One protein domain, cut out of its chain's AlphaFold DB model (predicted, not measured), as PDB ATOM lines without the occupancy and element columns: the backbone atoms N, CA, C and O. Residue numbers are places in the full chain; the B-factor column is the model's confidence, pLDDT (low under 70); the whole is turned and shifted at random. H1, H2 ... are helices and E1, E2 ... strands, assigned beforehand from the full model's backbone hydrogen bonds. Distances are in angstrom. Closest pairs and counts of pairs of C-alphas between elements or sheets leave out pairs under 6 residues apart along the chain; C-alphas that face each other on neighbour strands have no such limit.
ATOM      1  N   LEU A   4      17.923  31.867 -43.905       89.19
ATOM      2  CA  LEU A   4      17.131  31.019 -43.034       89.19
ATOM      3  C   LEU A   4      16.895  31.776 -41.725       89.19
ATOM      4  O   LEU A   4      17.837  31.916 -40.941       89.19
ATOM      5  N   PRO A   5      15.670  32.274 -41.482       89.31
ATOM      6  CA  PRO A   5      15.331  32.878 -40.205       89.31
ATOM      7  C   PRO A   5      15.257  31.787 -39.135       89.31
ATOM      8  O   PRO A   5      14.640  30.738 -39.339       89.31
ATOM      9  N   TYR A   6      15.886  32.037 -37.994       90.31
ATOM     10  CA  TYR A   6      15.894  31.133 -36.856       90.31
ATOM     11  C   TYR A   6      15.803  31.933 -35.562       90.31
ATOM     12  O   TYR A   6      16.667  32.759 -35.279       90.31
ATOM     13  N   ALA A   7      14.764  31.674 -34.773       87.38
ATOM     14  CA  ALA A   7      14.590  32.285 -33.463       87.38
ATOM     15  C   ALA A   7      15.030  31.299 -32.378       87.38
ATOM     16  O   ALA A   7      14.572  30.153 -32.355       87.38
ATOM     17  N   VAL A   8      15.893  31.743 -31.467       85.75
ATOM     18  CA  VAL A   8      16.278  30.975 -30.278       85.75
ATOM     19  C   VAL A   8      15.977  31.777 -29.023       85.75
ATOM     20  O   VAL A   8      16.348  32.944 -28.925       85.75
ATOM     21  N   THR A   9      15.314  31.140 -28.059       82.69
ATOM     22  CA  THR A   9      15.058  31.711 -26.735       82.69
ATOM     23  C   THR A   9      15.951  31.017 -25.717       82.69
ATOM     24  O   THR A   9      15.944  29.789 -25.617       82.69
ATOM     25  N   THR A  10      16.746  31.789 -24.985       77.44
ATOM     26  CA  THR A  10      17.598  31.269 -23.913       77.44
ATOM     27  C   THR A  10      16.786  31.009 -22.649       77.44
ATOM     28  O   THR A  10      15.718  31.586 -22.447       77.44
ATOM     29  N   ASP A  11      17.338  30.218 -21.729       71.31
ATOM     30  CA  ASP A  11      16.736  30.005 -20.404       71.31
ATOM     31  C   ASP A  11      16.599  31.310 -19.590       71.31
ATOM     32  O   ASP A  11      15.788  31.389 -18.669       71.31
ATOM     33  N   THR A  12      17.367  32.353 -19.935       73.50
ATOM     34  CA  THR A  12      17.260  33.699 -19.344       73.50
ATOM     35  C   THR A  12      16.110  34.532 -19.916       73.50
ATOM     36  O   THR A  12      15.883  35.640 -19.435       73.50
ATOM     37  N   GLY A  13      15.380  34.017 -20.912       74.44
ATOM     38  CA  GLY A  13      14.257  34.693 -21.569       74.44
ATOM     39  C   GLY A  13      14.661  35.625 -22.714       74.44
ATOM     40  O   GLY A  13      13.816  36.335 -23.254       74.44
ATOM     41  N   ASP A  14      15.934  35.639 -23.111       78.62
ATOM     42  CA  ASP A  14      16.371  36.435 -24.252       78.62
ATOM     43  C   ASP A  14      16.048  35.716 -25.547       78.62
ATOM     44  O   ASP A  14      16.350  34.532 -25.694       78.62
ATOM     45  N   THR A  15      15.471  36.443 -26.500       84.94
ATOM     46  CA  THR A  15      15.234  35.918 -27.842       84.94
ATOM     47  C   THR A  15      16.226  36.530 -28.820       84.94
ATOM     48  O   THR A  15      16.421  37.746 -28.853       84.94
ATOM     49  N   PHE A  16      16.851  35.678 -29.622       84.06
ATOM     50  CA  PHE A  16      17.723  36.071 -30.720       84.06
ATOM     51  C   PHE A  16      17.043  35.675 -32.024       84.06
ATOM     52  O   PHE A  16      16.802  34.489 -32.252       84.06
ATOM     53  N   ASP A  17      16.738  36.666 -32.859       87.81
ATOM     54  CA  ASP A  17      16.235  36.454 -34.215       87.81
ATOM     55  C   ASP A  17      17.422  36.498 -35.176       87.81
ATOM     56  O   ASP A  17      17.974  37.563 -35.449       87.81
ATOM     57  N   ILE A  18      17.842  35.331 -35.658       90.31
ATOM     58  CA  ILE A  18      19.058  35.170 -36.453       90.31
ATOM     59  C   ILE A  18      18.680  34.915 -37.909       90.31
ATOM     60  O   ILE A  18      17.880  34.028 -38.207       90.31
ATOM     61  N   GLU A  19      19.290  35.654 -38.833       91.00
ATOM     62  CA  GLU A  19      19.164  35.417 -40.273       91.00
ATOM     63  C   GLU A  19      20.413  34.703 -40.795       91.00
ATOM     64  O   GLU A  19      21.420  35.329 -41.123       91.00
ATOM     65  N   PHE A  20      20.366  33.372 -40.884       91.25
ATOM     66  CA  PHE A  20      21.503  32.582 -41.358       91.25
ATOM     67  C   PHE A  20      21.621  32.634 -42.888       91.25
ATOM     68  O   PHE A  20      20.704  32.169 -43.575       91.25
ATOM     69  N   PRO A  21      22.742  33.115 -43.458       89.44
ATOM     70  CA  PRO A  21      22.968  33.050 -44.896       89.44
ATOM     71  C   PRO A  21      23.053  31.592 -45.353       89.44
ATOM     72  O   PRO A  21      23.841  30.806 -44.819       89.44
ATOM     73  N   LEU A  22      22.265  31.215 -46.358       88.06
ATOM     74  CA  LEU A  22      22.336  29.879 -46.935       88.06
ATOM     75  C   LEU A  22      23.487  29.779 -47.931       88.06
ATOM     76  O   LEU A  22      23.725  30.666 -48.754       88.06
ATOM     77  N   SER A  23      24.199  28.657 -47.872       83.88
ATOM     78  CA  SER A  23      25.267  28.370 -48.825       83.88
ATOM     79  C   SER A  23      24.699  28.031 -50.202       83.88
ATOM     80  O   SER A  23      23.603  27.487 -50.315       83.88
ATOM     81  N   ALA A  24      25.496  28.230 -51.254       79.50
ATOM     82  CA  ALA A  24      25.140  27.802 -52.611       79.50
ATOM     83  C   ALA A  24      24.956  26.273 -52.751       79.50
ATOM     84  O   ALA A  24      24.457  25.801 -53.767       79.50
ATOM     85  N   HIS A  25      25.370  25.501 -51.742       78.25
ATOM     86  CA  HIS A  25      25.220  24.049 -51.679       78.25
ATOM     87  C   HIS A  25      23.960  23.608 -50.918       78.25
ATOM     88  O   HIS A  25      23.721  22.411 -50.766       78.25
ATOM     89  N   THR A  26      23.161  24.550 -50.410       83.44
ATOM     90  CA  THR A  26      21.911  24.249 -49.717       83.44
ATOM     91  C   THR A  26      20.781  24.074 -50.728       83.44
ATOM     92  O   THR A  26      20.366  25.029 -51.373       83.44
ATOM     93  N   GLU A  27      20.261  22.852 -50.841       82.69
ATOM     94  CA  GLU A  27      19.162  22.535 -51.764       82.69
ATOM     95  C   GLU A  27      17.769  22.841 -51.187       82.69
ATOM     96  O   GLU A  27      16.854  23.185 -51.928       82.69
ATOM     97  N   ASP A  28      17.594  22.698 -49.868       87.88
ATOM     98  CA  ASP A  28      16.291  22.788 -49.198       87.88
ATOM     99  C   ASP A  28      16.443  23.478 -47.833       87.88
ATOM    100  O   ASP A  28      16.891  22.878 -46.850       87.88
ATOM    101  N   SER A  29      16.069  24.757 -47.777       87.06
ATOM    102  CA  SER A  29      16.130  25.577 -46.562       87.06
ATOM    103  C   SER A  29      15.205  25.068 -45.455       87.06
ATOM    104  O   SER A  29      15.559  25.135 -44.278       87.06
ATOM    105  N   VAL A  30      14.055  24.487 -45.811       88.25
ATOM    106  CA  VAL A  30      13.098  23.921 -44.851       88.25
ATOM    107  C   VAL A  30      13.708  22.705 -44.170       88.25
ATOM    108  O   VAL A  30      13.623  22.566 -42.949       88.25
ATOM    109  N   ARG A  31      14.384  21.842 -44.934       88.62
ATOM    110  CA  ARG A  31      15.077  20.676 -44.374       88.62
ATOM    111  C   ARG A  31      16.239  21.075 -43.477       88.62
ATOM    112  O   ARG A  31      16.419  20.459 -42.429       88.62
ATOM    113  N   VAL A  32      16.999  22.105 -43.850       90.81
ATOM    114  CA  VAL A  32      18.056  22.653 -42.984       90.81
ATOM    115  C   VAL A  32      17.463  23.165 -41.673       90.81
ATOM    116  O   VAL A  32      17.957  22.795 -40.610       90.81
ATOM    117  N   HIS A  33      16.367  23.927 -41.728       90.06
ATOM    118  CA  HIS A  33      15.688  24.432 -40.534       90.06
ATOM    119  C   HIS A  33      15.193  23.291 -39.633       90.06
ATOM    120  O   HIS A  33      15.421  23.299 -38.426       90.06
ATOM    121  N   GLN A  34      14.552  22.273 -40.213       89.75
ATOM    122  CA  GLN A  34      14.080  21.104 -39.468       89.75
ATOM    123  C   GLN A  34      15.231  20.362 -38.781       89.75
ATOM    124  O   GLN A  34      15.129  20.059 -37.595       89.75
ATOM    125  N   LEU A  35      16.338  20.116 -39.491       91.62
ATOM    126  CA  LEU A  35      17.513  19.446 -38.932       91.62
ATOM    127  C   LEU A  35      18.162  20.261 -37.810       91.62
ATOM    128  O   LEU A  35      18.506  19.690 -36.777       91.62
ATOM    129  N   LEU A  36      18.295  21.579 -37.990       92.12
ATOM    130  CA  LEU A  36      18.824  22.474 -36.963       92.12
ATOM    131  C   LEU A  36      17.961  22.424 -35.698       92.12
ATOM    132  O   LEU A  36      18.478  22.172 -34.612       92.12
ATOM    133  N   THR A  37      16.640  22.559 -35.837       89.88
ATOM    134  CA  THR A  37      15.700  22.458 -34.712       89.88
ATOM    135  C   THR A  37      15.762  21.097 -34.024       89.88
ATOM    136  O   THR A  37      15.775  21.031 -32.797       89.88
ATOM    137  N   THR A  38      15.846  19.996 -34.778       93.12
ATOM    138  CA  THR A  38      16.004  18.657 -34.192       93.12
ATOM    139  C   THR A  38      17.298  18.536 -33.389       93.12
ATOM    140  O   THR A  38      17.261  18.006 -32.281       93.12
ATOM    141  N   LEU A  39      18.422  19.048 -33.904       91.25
ATOM    142  CA  LEU A  39      19.707  19.030 -33.199       91.25
ATOM    143  C   LEU A  39      19.654  19.843 -31.901       91.25
ATOM    144  O   LEU A  39      20.088  19.350 -30.863       91.25
ATOM    145  N   MET A  40      19.092  21.055 -31.942       90.56
ATOM    146  CA  MET A  40      18.989  21.911 -30.754       90.56
ATOM    147  C   MET A  40      18.083  21.290 -29.689       90.56
ATOM    148  O   MET A  40      18.449  21.254 -28.516       90.56
ATOM    149  N   ASN A  41      16.947  20.715 -30.090       89.50
ATOM    150  CA  ASN A  41      16.038  20.041 -29.165       89.50
ATOM    151  C   ASN A  41      16.656  18.782 -28.545       89.50
ATOM    152  O   ASN A  41      16.448  18.527 -27.359       89.50
ATOM    153  N   ALA A  42      17.413  18.001 -29.323       90.56
ATOM    154  CA  ALA A  42      18.104  16.819 -28.815       90.56
ATOM    155  C   ALA A  42      19.150  17.206 -27.758       90.56
ATOM    156  O   ALA A  42      19.123  16.668 -26.654       90.56
ATOM    157  N   LEU A  43      19.991  18.207 -28.050       89.00
ATOM    158  CA  LEU A  43      20.972  18.720 -27.089       89.00
ATOM    159  C   LEU A  43      20.292  19.260 -25.826       89.00
ATOM    160  O   LEU A  43      20.671  18.888 -24.721       89.00
ATOM    161  N   ALA A  44      19.251  20.084 -25.968       85.44
ATOM    162  CA  ALA A  44      18.519  20.633 -24.827       85.44
ATOM    163  C   ALA A  44      17.855  19.545 -23.964       85.44
ATOM    164  O   ALA A  44      17.765  19.689 -22.745       85.44
ATOM    165  N   SER A  45      17.380  18.456 -24.577       87.12
ATOM    166  CA  SER A  45      16.830  17.306 -23.856       87.12
ATOM    167  C   SER A  45      17.915  16.551 -23.090       87.12
ATOM    168  O   SER A  45      17.740  16.271 -21.905       87.12
ATOM    169  N   ASP A  46      19.041  16.252 -23.734       86.94
ATOM    170  CA  ASP A  46      20.122  15.473 -23.128       86.94
ATOM    171  C   ASP A  46      20.806  16.238 -21.986       86.94
ATOM    172  O   ASP A  46      21.116  15.652 -20.948       86.94
ATOM    173  N   LEU A  47      20.954  17.560 -22.113       86.38
ATOM    174  CA  LEU A  47      21.513  18.419 -21.063       86.38
ATOM    175  C   LEU A  47      20.684  18.418 -19.774       86.38
ATOM    176  O   LEU A  47      21.240  18.574 -18.692       86.38
ATOM    177  N   LYS A  48      19.369  18.172 -19.856       83.94
ATOM    178  CA  LYS A  48      18.521  18.010 -18.659       83.94
ATOM    179  C   LYS A  48      18.813  16.714 -17.901       83.94
ATOM    180  O   LYS A  48      18.451  16.607 -16.733       83.94
ATOM    181  N   VAL A  49      19.429  15.729 -18.559       87.31
ATOM    182  CA  VAL A  49      19.675  14.384 -18.018       87.31
ATOM    183  C   VAL A  49      21.140  14.182 -17.622       87.31
ATOM    184  O   VAL A  49      21.411  13.502 -16.636       87.31
ATOM    185  N   LEU A  50      22.084  14.768 -18.367       80.88
ATOM    186  CA  LEU A  50      23.530  14.528 -18.243       80.88
ATOM    187  C   LEU A  50      24.181  15.101 -16.967       80.88
ATOM    188  O   LEU A  50      25.330  14.770 -16.679       80.88
ATOM    189  N   GLY A  51      23.458  15.887 -16.163       76.00
ATOM    190  CA  GLY A  51      24.004  16.545 -14.971       76.00
ATOM    191  C   GLY A  51      24.784  17.817 -15.319       76.00
ATOM    192  O   GLY A  51      24.542  18.427 -16.360       76.00
ATOM    193  N   GLU A  52      25.700  18.249 -14.446       81.12
ATOM    194  CA  GLU A  52      26.499  19.464 -14.676       81.12
ATOM    195  C   GLU A  52      27.320  19.345 -15.970       81.12
ATOM    196  O   GLU A  52      28.293  18.600 -16.041       81.12
ATOM    197  N   THR A  53      26.916  20.096 -16.996       85.75
ATOM    198  CA  THR A  53      27.589  20.165 -18.297       85.75
ATOM    199  C   THR A  53      28.038  21.600 -18.529       85.75
ATOM    200  O   THR A  53      27.238  22.529 -18.396       85.75
ATOM    201  N   SER A  54      29.310  21.809 -18.868       86.94
ATOM    202  CA  SER A  54      29.808  23.151 -19.163       86.94
ATOM    203  C   SER A  54      29.516  23.547 -20.614       86.94
ATOM    204  O   SER A  54      29.433  22.703 -21.507       86.94
ATOM    205  N   ASN A  55      29.450  24.853 -20.890       85.25
ATOM    206  CA  ASN A  55      29.343  25.352 -22.268       85.25
ATOM    207  C   ASN A  55      30.505  24.864 -23.156       85.25
ATOM    208  O   ASN A  55      30.321  24.672 -24.357       85.25
ATOM    209  N   GLY A  56      31.690  24.634 -22.573       88.62
ATOM    210  CA  GLY A  56      32.845  24.084 -23.285       88.62
ATOM    211  C   GLY A  56      32.599  22.663 -23.794       88.62
ATOM    212  O   GLY A  56      32.912  22.373 -24.949       88.62
ATOM    213  N   ASP A  57      31.965  21.814 -22.983       89.44
ATOM    214  CA  ASP A  57      31.633  20.434 -23.356       89.44
ATOM    215  C   ASP A  57      30.630  20.400 -24.515       89.44
ATOM    216  O   ASP A  57      30.807  19.651 -25.478       89.44
ATOM    217  N   ILE A  58      29.616  21.273 -24.464       89.81
ATOM    218  CA  ILE A  58      28.594  21.408 -25.514       89.81
ATOM    219  C   ILE A  58      29.243  21.824 -26.837       89.81
ATOM    220  O   ILE A  58      29.064  21.159 -27.860       89.81
ATOM    221  N   LEU A  59      30.028  22.908 -26.824       90.12
ATOM    222  CA  LEU A  59      30.686  23.427 -28.024       90.12
ATOM    223  C   LEU A  59      31.676  22.415 -28.613       90.12
ATOM    224  O   LEU A  59      31.735  22.246 -29.835       90.12
ATOM    225  N   GLN A  60      32.422  21.705 -27.764       91.94
ATOM    226  CA  GLN A  60      33.343  20.661 -28.202       91.94
ATOM    227  C   GLN A  60      32.598  19.483 -28.846       91.94
ATOM    228  O   GLN A  60      32.983  19.047 -29.932       91.94
ATOM    229  N   ALA A  61      31.513  19.000 -28.235       93.25
ATOM    230  CA  ALA A  61      30.722  17.890 -28.767       93.25
ATOM    231  C   ALA A  61      30.101  18.222 -30.134       93.25
ATOM    232  O   ALA A  61      30.222  17.433 -31.075       93.25
ATOM    233  N   VAL A  62      29.503  19.409 -30.282       92.50
ATOM    234  CA  VAL A  62      28.920  19.864 -31.557       92.50
ATOM    235  C   VAL A  62      29.997  20.017 -32.634       92.50
ATOM    236  O   VAL A  62      29.803  19.583 -33.771       92.50
ATOM    237  N   SER A  63      31.168  20.548 -32.272       92.69
ATOM    238  CA  SER A  63      32.305  20.669 -33.194       92.69
ATOM    239  C   SER A  63      32.808  19.301 -33.669       92.69
ATOM    240  O   SER A  63      33.068  19.102 -34.857       92.69
ATOM    241  N   MET A  64      32.903  18.322 -32.762       93.44
ATOM    242  CA  MET A  64      33.281  16.949 -33.106       93.44
ATOM    243  C   MET A  64      32.232  16.278 -34.001       93.44
ATOM    244  O   MET A  64      32.597  15.621 -34.977       93.44
ATOM    245  N   ALA A  65      30.940  16.472 -33.722       93.38
ATOM    246  CA  ALA A  65      29.855  15.953 -34.552       93.38
ATOM    247  C   ALA A  65      29.914  16.516 -35.982       93.38
ATOM    248  O   ALA A  65      29.794  15.759 -36.951       93.38
ATOM    249  N   LEU A  66      30.179  17.817 -36.126       92.19
ATOM    250  CA  LEU A  66      30.378  18.465 -37.423       92.19
ATOM    251  C   LEU A  66      31.581  17.877 -38.172       92.19
ATOM    252  O   LEU A  66      31.458  17.529 -39.346       92.19
ATOM    253  N   ALA A  67      32.719  17.695 -37.496       91.62
ATOM    254  CA  ALA A  67      33.920  17.108 -38.094       91.62
ATOM    255  C   ALA A  67      33.697  15.658 -38.562       91.62
ATOM    256  O   ALA A  67      34.108  15.284 -39.665       91.62
ATOM    257  N   ILE A  68      32.997  14.843 -37.764       92.50
ATOM    258  CA  ILE A  68      32.606  13.481 -38.149       92.50
ATOM    259  C   ILE A  68      31.703  13.532 -39.383       92.50
ATOM    260  O   ILE A  68      31.949  12.815 -40.355       92.50
ATOM    261  N   ARG A  69      30.690  14.407 -39.389       90.12
ATOM    262  CA  ARG A  69      29.750  14.516 -40.509       90.12
ATOM    263  C   ARG A  69      30.435  14.965 -41.797       90.12
ATOM    264  O   ARG A  69      30.154  14.405 -42.853       90.12
ATOM    265  N   ALA A  70      31.365  15.907 -41.696       89.12
ATOM    266  CA  ALA A  70      32.204  16.358 -42.797       89.12
ATOM    267  C   ALA A  70      33.022  15.204 -43.396       89.12
ATOM    268  O   ALA A  70      33.066  15.028 -44.612       89.12
ATOM    269  N   ARG A  71      33.607  14.352 -42.543       88.31
ATOM    270  CA  ARG A  71      34.383  13.180 -42.971       88.31
ATOM    271  C   ARG A  71      33.543  12.110 -43.680       88.31
ATOM    272  O   ARG A  71      34.092  11.359 -44.482       88.31
ATOM    273  N   MET A  72      32.242  12.032 -43.399       90.56
ATOM    274  CA  MET A  72      31.325  11.102 -44.074       90.56
ATOM    275  C   MET A  72      31.017  11.506 -45.521       90.56
ATOM    276  O   MET A  72      30.554  10.671 -46.296       90.56
ATOM    277  N   VAL A  73      31.240  12.767 -45.897       86.50
ATOM    278  CA  VAL A  73      31.082  13.219 -47.280       86.50
ATOM    279  C   VAL A  73      32.340  12.837 -48.057       86.50
ATOM    280  O   VAL A  73      33.450  13.221 -47.695       86.50
ATOM    281  N   HIS A  74      32.180  12.068 -49.135       82.25
ATOM    282  CA  HIS A  74      33.288  11.627 -49.986       82.25
ATOM    283  C   HIS A  74      33.833  12.779 -50.853       82.25
ATOM    284  O   HIS A  74      33.615  12.822 -52.059       82.25
ATOM    285  N   ALA A  75      34.552  13.712 -50.229       85.12
ATOM    286  CA  ALA A  75      35.241  14.827 -50.873       85.12
ATOM    287  C   ALA A  75      36.700  14.933 -50.375       85.12
ATOM    288  O   ALA A  75      37.022  14.401 -49.307       85.12
ATOM    289  N   PRO A  76      37.602  15.610 -51.114       89.19
ATOM    290  CA  PRO A  76      38.965  15.860 -50.650       89.19
ATOM    291  C   PRO A  76      38.985  16.621 -49.318       89.19
ATOM    292  O   PRO A  76      38.243  17.586 -49.133       89.19
ATOM    293  N   GLU A  77      39.869  16.214 -48.404       89.44
ATOM    294  CA  GLU A  77      39.981  16.802 -47.059       89.44
ATOM    295  C   GLU A  77      40.185  18.332 -47.076       89.44
ATOM    296  O   GLU A  77      39.441  19.014 -46.367       89.44
ATOM    297  N   PRO A  78      41.061  18.917 -47.921       88.31
ATOM    298  CA  PRO A  78      41.214  20.372 -47.985       88.31
ATOM    299  C   PRO A  78      39.935  21.100 -48.414       88.31
ATOM    300  O   PRO A  78      39.619  22.156 -47.869       88.31
ATOM    301  N   THR A  79      39.184  20.528 -49.359       88.88
ATOM    302  CA  THR A  79      37.919  21.094 -49.850       88.88
ATOM    303  C   THR A  79      36.861  21.072 -48.757       88.88
ATOM    304  O   THR A  79      36.225  22.086 -48.491       88.88
ATOM    305  N   MET A  80      36.703  19.928 -48.087       89.75
ATOM    306  CA  MET A  80      35.714  19.780 -47.025       89.75
ATOM    307  C   MET A  80      36.028  20.679 -45.827       89.75
ATOM    308  O   MET A  80      35.133  21.319 -45.284       89.75
ATOM    309  N   ARG A  81      37.309  20.783 -45.452       89.44
ATOM    310  CA  ARG A  81      37.759  21.681 -44.384       89.44
ATOM    311  C   ARG A  81      37.438  23.144 -44.696       89.44
ATOM    312  O   ARG A  81      37.000  23.853 -43.797       89.44
ATOM    313  N   GLY A  82      37.624  23.573 -45.948       90.44
ATOM    314  CA  GLY A  82      37.249  24.915 -46.404       90.44
ATOM    315  C   GLY A  82      35.746  25.163 -46.291       90.44
ATOM    316  O   GLY A  82      35.334  26.064 -45.576       90.44
ATOM    317  N   ILE A  83      34.929  24.291 -46.895       89.50
ATOM    318  CA  ILE A  83      33.462  24.421 -46.884       89.50
ATOM    319  C   ILE A  83      32.914  24.473 -45.452       89.50
ATOM    320  O   ILE A  83      32.107  25.337 -45.124       89.50
ATOM    321  N   VAL A  84      33.353  23.559 -44.582       92.12
ATOM    322  CA  VAL A  84      32.901  23.509 -43.184       92.12
ATOM    323  C   VAL A  84      33.353  24.744 -42.409       92.12
ATOM    324  O   VAL A  84      32.570  25.282 -41.625       92.12
ATOM    325  N   GLY A  85      34.585  25.206 -42.631       92.69
ATOM    326  CA  GLY A  85      35.094  26.436 -42.029       92.69
ATOM    327  C   GLY A  85      34.266  27.652 -42.433       92.69
ATOM    328  O   GLY A  85      33.833  28.406 -41.565       92.69
ATOM    329  N   ASP A  86      33.969  27.795 -43.724       91.94
ATOM    330  CA  ASP A  86      33.187  28.912 -44.258       91.94
ATOM    331  C   ASP A  86      31.745  28.899 -43.733       91.94
ATOM    332  O   ASP A  86      31.243  29.932 -43.284       91.94
ATOM    333  N   LEU A  87      31.094  27.729 -43.714       91.88
ATOM    334  CA  LEU A  87      29.753  27.554 -43.143       91.88
ATOM    335  C   LEU A  87      29.719  27.937 -41.659       91.88
ATOM    336  O   LEU A  87      28.829  28.667 -41.227       91.88
ATOM    337  N   THR A  88      30.699  27.465 -40.886       92.62
ATOM    338  CA  THR A  88      30.772  27.721 -39.441       92.62
ATOM    339  C   THR A  88      31.036  29.197 -39.160       92.62
ATOM    340  O   THR A  88      30.350  29.789 -38.333       92.62
ATOM    341  N   ASN A  89      31.977  29.815 -39.878       93.75
ATOM    342  CA  ASN A  89      32.289  31.235 -39.723       93.75
ATOM    343  C   ASN A  89      31.100  32.122 -40.099       93.75
ATOM    344  O   ASN A  89      30.780  33.050 -39.363       93.75
ATOM    345  N   THR A  90      30.420  31.813 -41.205       92.19
ATOM    346  CA  THR A  90      29.251  32.578 -41.661       92.19
ATOM    347  C   THR A  90      28.098  32.474 -40.662       92.19
ATOM    348  O   THR A  90      27.472  33.480 -40.338       92.19
ATOM    349  N   ALA A  91      27.840  31.275 -40.129       91.88
ATOM    350  CA  ALA A  91      26.814  31.081 -39.110       91.88
ATOM    351  C   ALA A  91      27.157  31.807 -37.800       91.88
ATOM    352  O   ALA A  91      26.300  32.476 -37.233       91.88
ATOM    353  N   LEU A  92      28.413  31.726 -37.345       91.50
ATOM    354  CA  LEU A  92      28.874  32.454 -36.161       91.50
ATOM    355  C   LEU A  92      28.708  33.962 -36.330       91.50
ATOM    356  O   LEU A  92      28.218  34.621 -35.419       91.50
ATOM    357  N   GLN A  93      29.092  34.499 -37.488       91.69
ATOM    358  CA  GLN A  93      28.942  35.917 -37.776       91.69
ATOM    359  C   GLN A  93      27.468  36.340 -37.731       91.69
ATOM    360  O   GLN A  93      27.147  37.292 -37.031       91.69
ATOM    361  N   ALA A  94      26.566  35.577 -38.357       90.19
ATOM    362  CA  ALA A  94      25.129  35.847 -38.296       90.19
ATOM    363  C   ALA A  94      24.584  35.858 -36.855       90.19
ATOM    364  O   ALA A  94      23.776  36.715 -36.514       90.19
ATOM    365  N   CYS A  95      25.053  34.953 -35.985       89.38
ATOM    366  CA  CYS A  95      24.669  34.952 -34.570       89.38
ATOM    367  C   CYS A  95      25.133  36.209 -33.818       89.38
ATOM    368  O   CYS A  95      24.426  36.666 -32.925       89.38
ATOM    369  N   TYR A  96      26.322  36.736 -34.126       87.25
ATOM    370  CA  TYR A  96      26.848  37.944 -33.478       87.25
ATOM    371  C   TYR A  96      26.253  39.234 -34.045       87.25
ATOM    372  O   TYR A  96      26.166  40.222 -33.318       87.25
ATOM    373  N   ASP A  97      25.844  39.216 -35.313       87.44
ATOM    374  CA  ASP A  97      25.159  40.329 -35.971       87.44
ATOM    375  C   ASP A  97      23.673  40.408 -35.570       87.44
ATOM    376  O   ASP A  97      23.050  41.461 -35.709       87.44
ATOM    377  N   ALA A  98      23.094  39.311 -35.070       86.56
ATOM    378  CA  ALA A  98      21.703  39.257 -34.639       86.56
ATOM    379  C   ALA A  98      21.452  40.114 -33.390       86.56
ATOM    380  O   ALA A  98      22.085  39.947 -32.343       86.56
ATOM    381  N   ASP A  99      20.455  40.994 -33.478       76.31
ATOM    382  CA  ASP A  99      20.028  41.811 -32.349       76.31
ATOM    383  C   ASP A  99      19.380  40.948 -31.256       76.31
ATOM    384  O   ASP A  99      18.434  40.186 -31.487       76.31
ATOM    385  N   ARG A 100      19.856  41.121 -30.021       72.44
ATOM    386  CA  ARG A 100      19.240  40.531 -28.828       72.44
ATOM    387  C   ARG A 100      17.943  41.269 -28.509       72.44
ATOM    388  O   ARG A 100      17.968  42.437 -28.120       72.44
ATOM    389  N   LYS A 101      16.812  40.571 -28.590       71.06
ATOM    390  CA  LYS A 101      15.521  41.063 -28.101       71.06
ATOM    391  C   LYS A 101      15.299  40.546 -26.684       71.06
ATOM    392  O   LYS A 101      14.901  39.402 -26.475       71.06
ATOM    393  N   SER A 102      15.571  41.397 -25.701       58.06
ATOM    394  CA  SER A 102      15.126  41.177 -24.324       58.06
ATOM    395  C   SER A 102      13.688  41.681 -24.194       58.06
ATOM    396  O   SER A 102      13.405  42.815 -24.592       58.06
TER     397      SER A 102
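What this domain is: This is residues 4 to 102 of the 108 residues of an uncharacterized protein of Gammaproteobacteria bacterium (UniProt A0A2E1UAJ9). A small antiparallel sheet of three strands, E1, E2 and E3, forms one side of a loosely joined frame whose other sides are three helices. H2 and H3 make a V-shaped helical hairpin that meets where H2 ends and H3 begins; H3 runs from there back to the sheet and covers E2 with its later part, residues 87 to 97, while H1 grazes the sheet beside E1 and H2, off the sheet, is near H1. The links at the two ends of H2 stick out, with residues 48 to 57 and 72 to 79 standing free. The printed part has 99 residues, with three named helices and three named strands in the order E1, E2, H1, H2, H3, E3 along the chain; the sheet's order is E1, E2, E3, and the class is mixed, helices and strands. The whole is only just compact, close to loose, with a radius of gyration of the C-alphas of 14.8 A, and its C-alphas span 42 by 30 by 22 A along the three main axes.

Where its parts are: The sheet begins with E1, residues 4 to 9, 16.4 A from first to last C-alpha; C-alpha 4 is at (17.131, 31.019, -43.034). E2, residues 14 to 21, is the longest strand, at 21.9 A. E3, residues 100 to 102, is a short strand, and its C-alpha 102 is at (15.126, 41.177, -24.324). The longest helix is H3, residues 77 to 97, 29.9 A long, with C-alpha 77 at (39.981, 16.802, -47.059). H1 holds residues 29 to 47 and is 27.0 A long. H2 holds residues 55 to 72 and is 26.1 A long.

How they stand to each other: E2 is the inner strand of the sheet, and E1 and E3 are its edge strands. E1 and E2 form a hairpin and are antiparallel at 162 degrees; N 6 and O 18 are 2.8 A apart and N 16 and O 8 are 2.9 A apart, both within hydrogen-bond range. E2 and E3 are antiparallel at 157 degrees, with N 15 and O 101 within hydrogen-bond range at 3.0 A. H3 is on the sheet at a height of 10.6 A over it. It lies over E2 and runs along the strands, at 20 degrees to E2 on the local plane; the closest C-alphas of the two are those of Phe 20 and Ala 94, 5.8 A apart. H1 is on the sheet but only grazes it, with its residues 29 to 40; the closest C-alphas of E1 and H1 are those of Leu 4 and Ser 29, 6.6 A apart. H2 is not on the sheet. H2 and H3 form a helical hairpin, running opposite ways at 38 degrees, a tilt only just steep. They touch through residues 70 to 71 of H2 and 77 to 84 of H3 alone, and their closest C-alphas, those of Ala 70 and Met 80, are 6.5 A apart. H1 touches no helix; it is near H2, with 5 pairs of C-alphas within 10 A, and is apart from H3. In H1, H2 and H3 every O i to N i+4 pair is within hydrogen-bond range.

The domain as a whole: The two C-alphas farthest apart are those of Pro 76 and Ser 102, at 43.6 A. Without the stretches that stand free, the body has 81 residues and spans 37 by 28 by 22 A. The printed part has no cut. The links E1 to E2, H2 to H3 and H3 to E3 are tight, those from E2 to H1 and from H1 to H2 are short, and no link is long. The mean pLDDT of the printed part is 87.1; residue 102 is the one printed residue under 70, and the mean of E3 is 67.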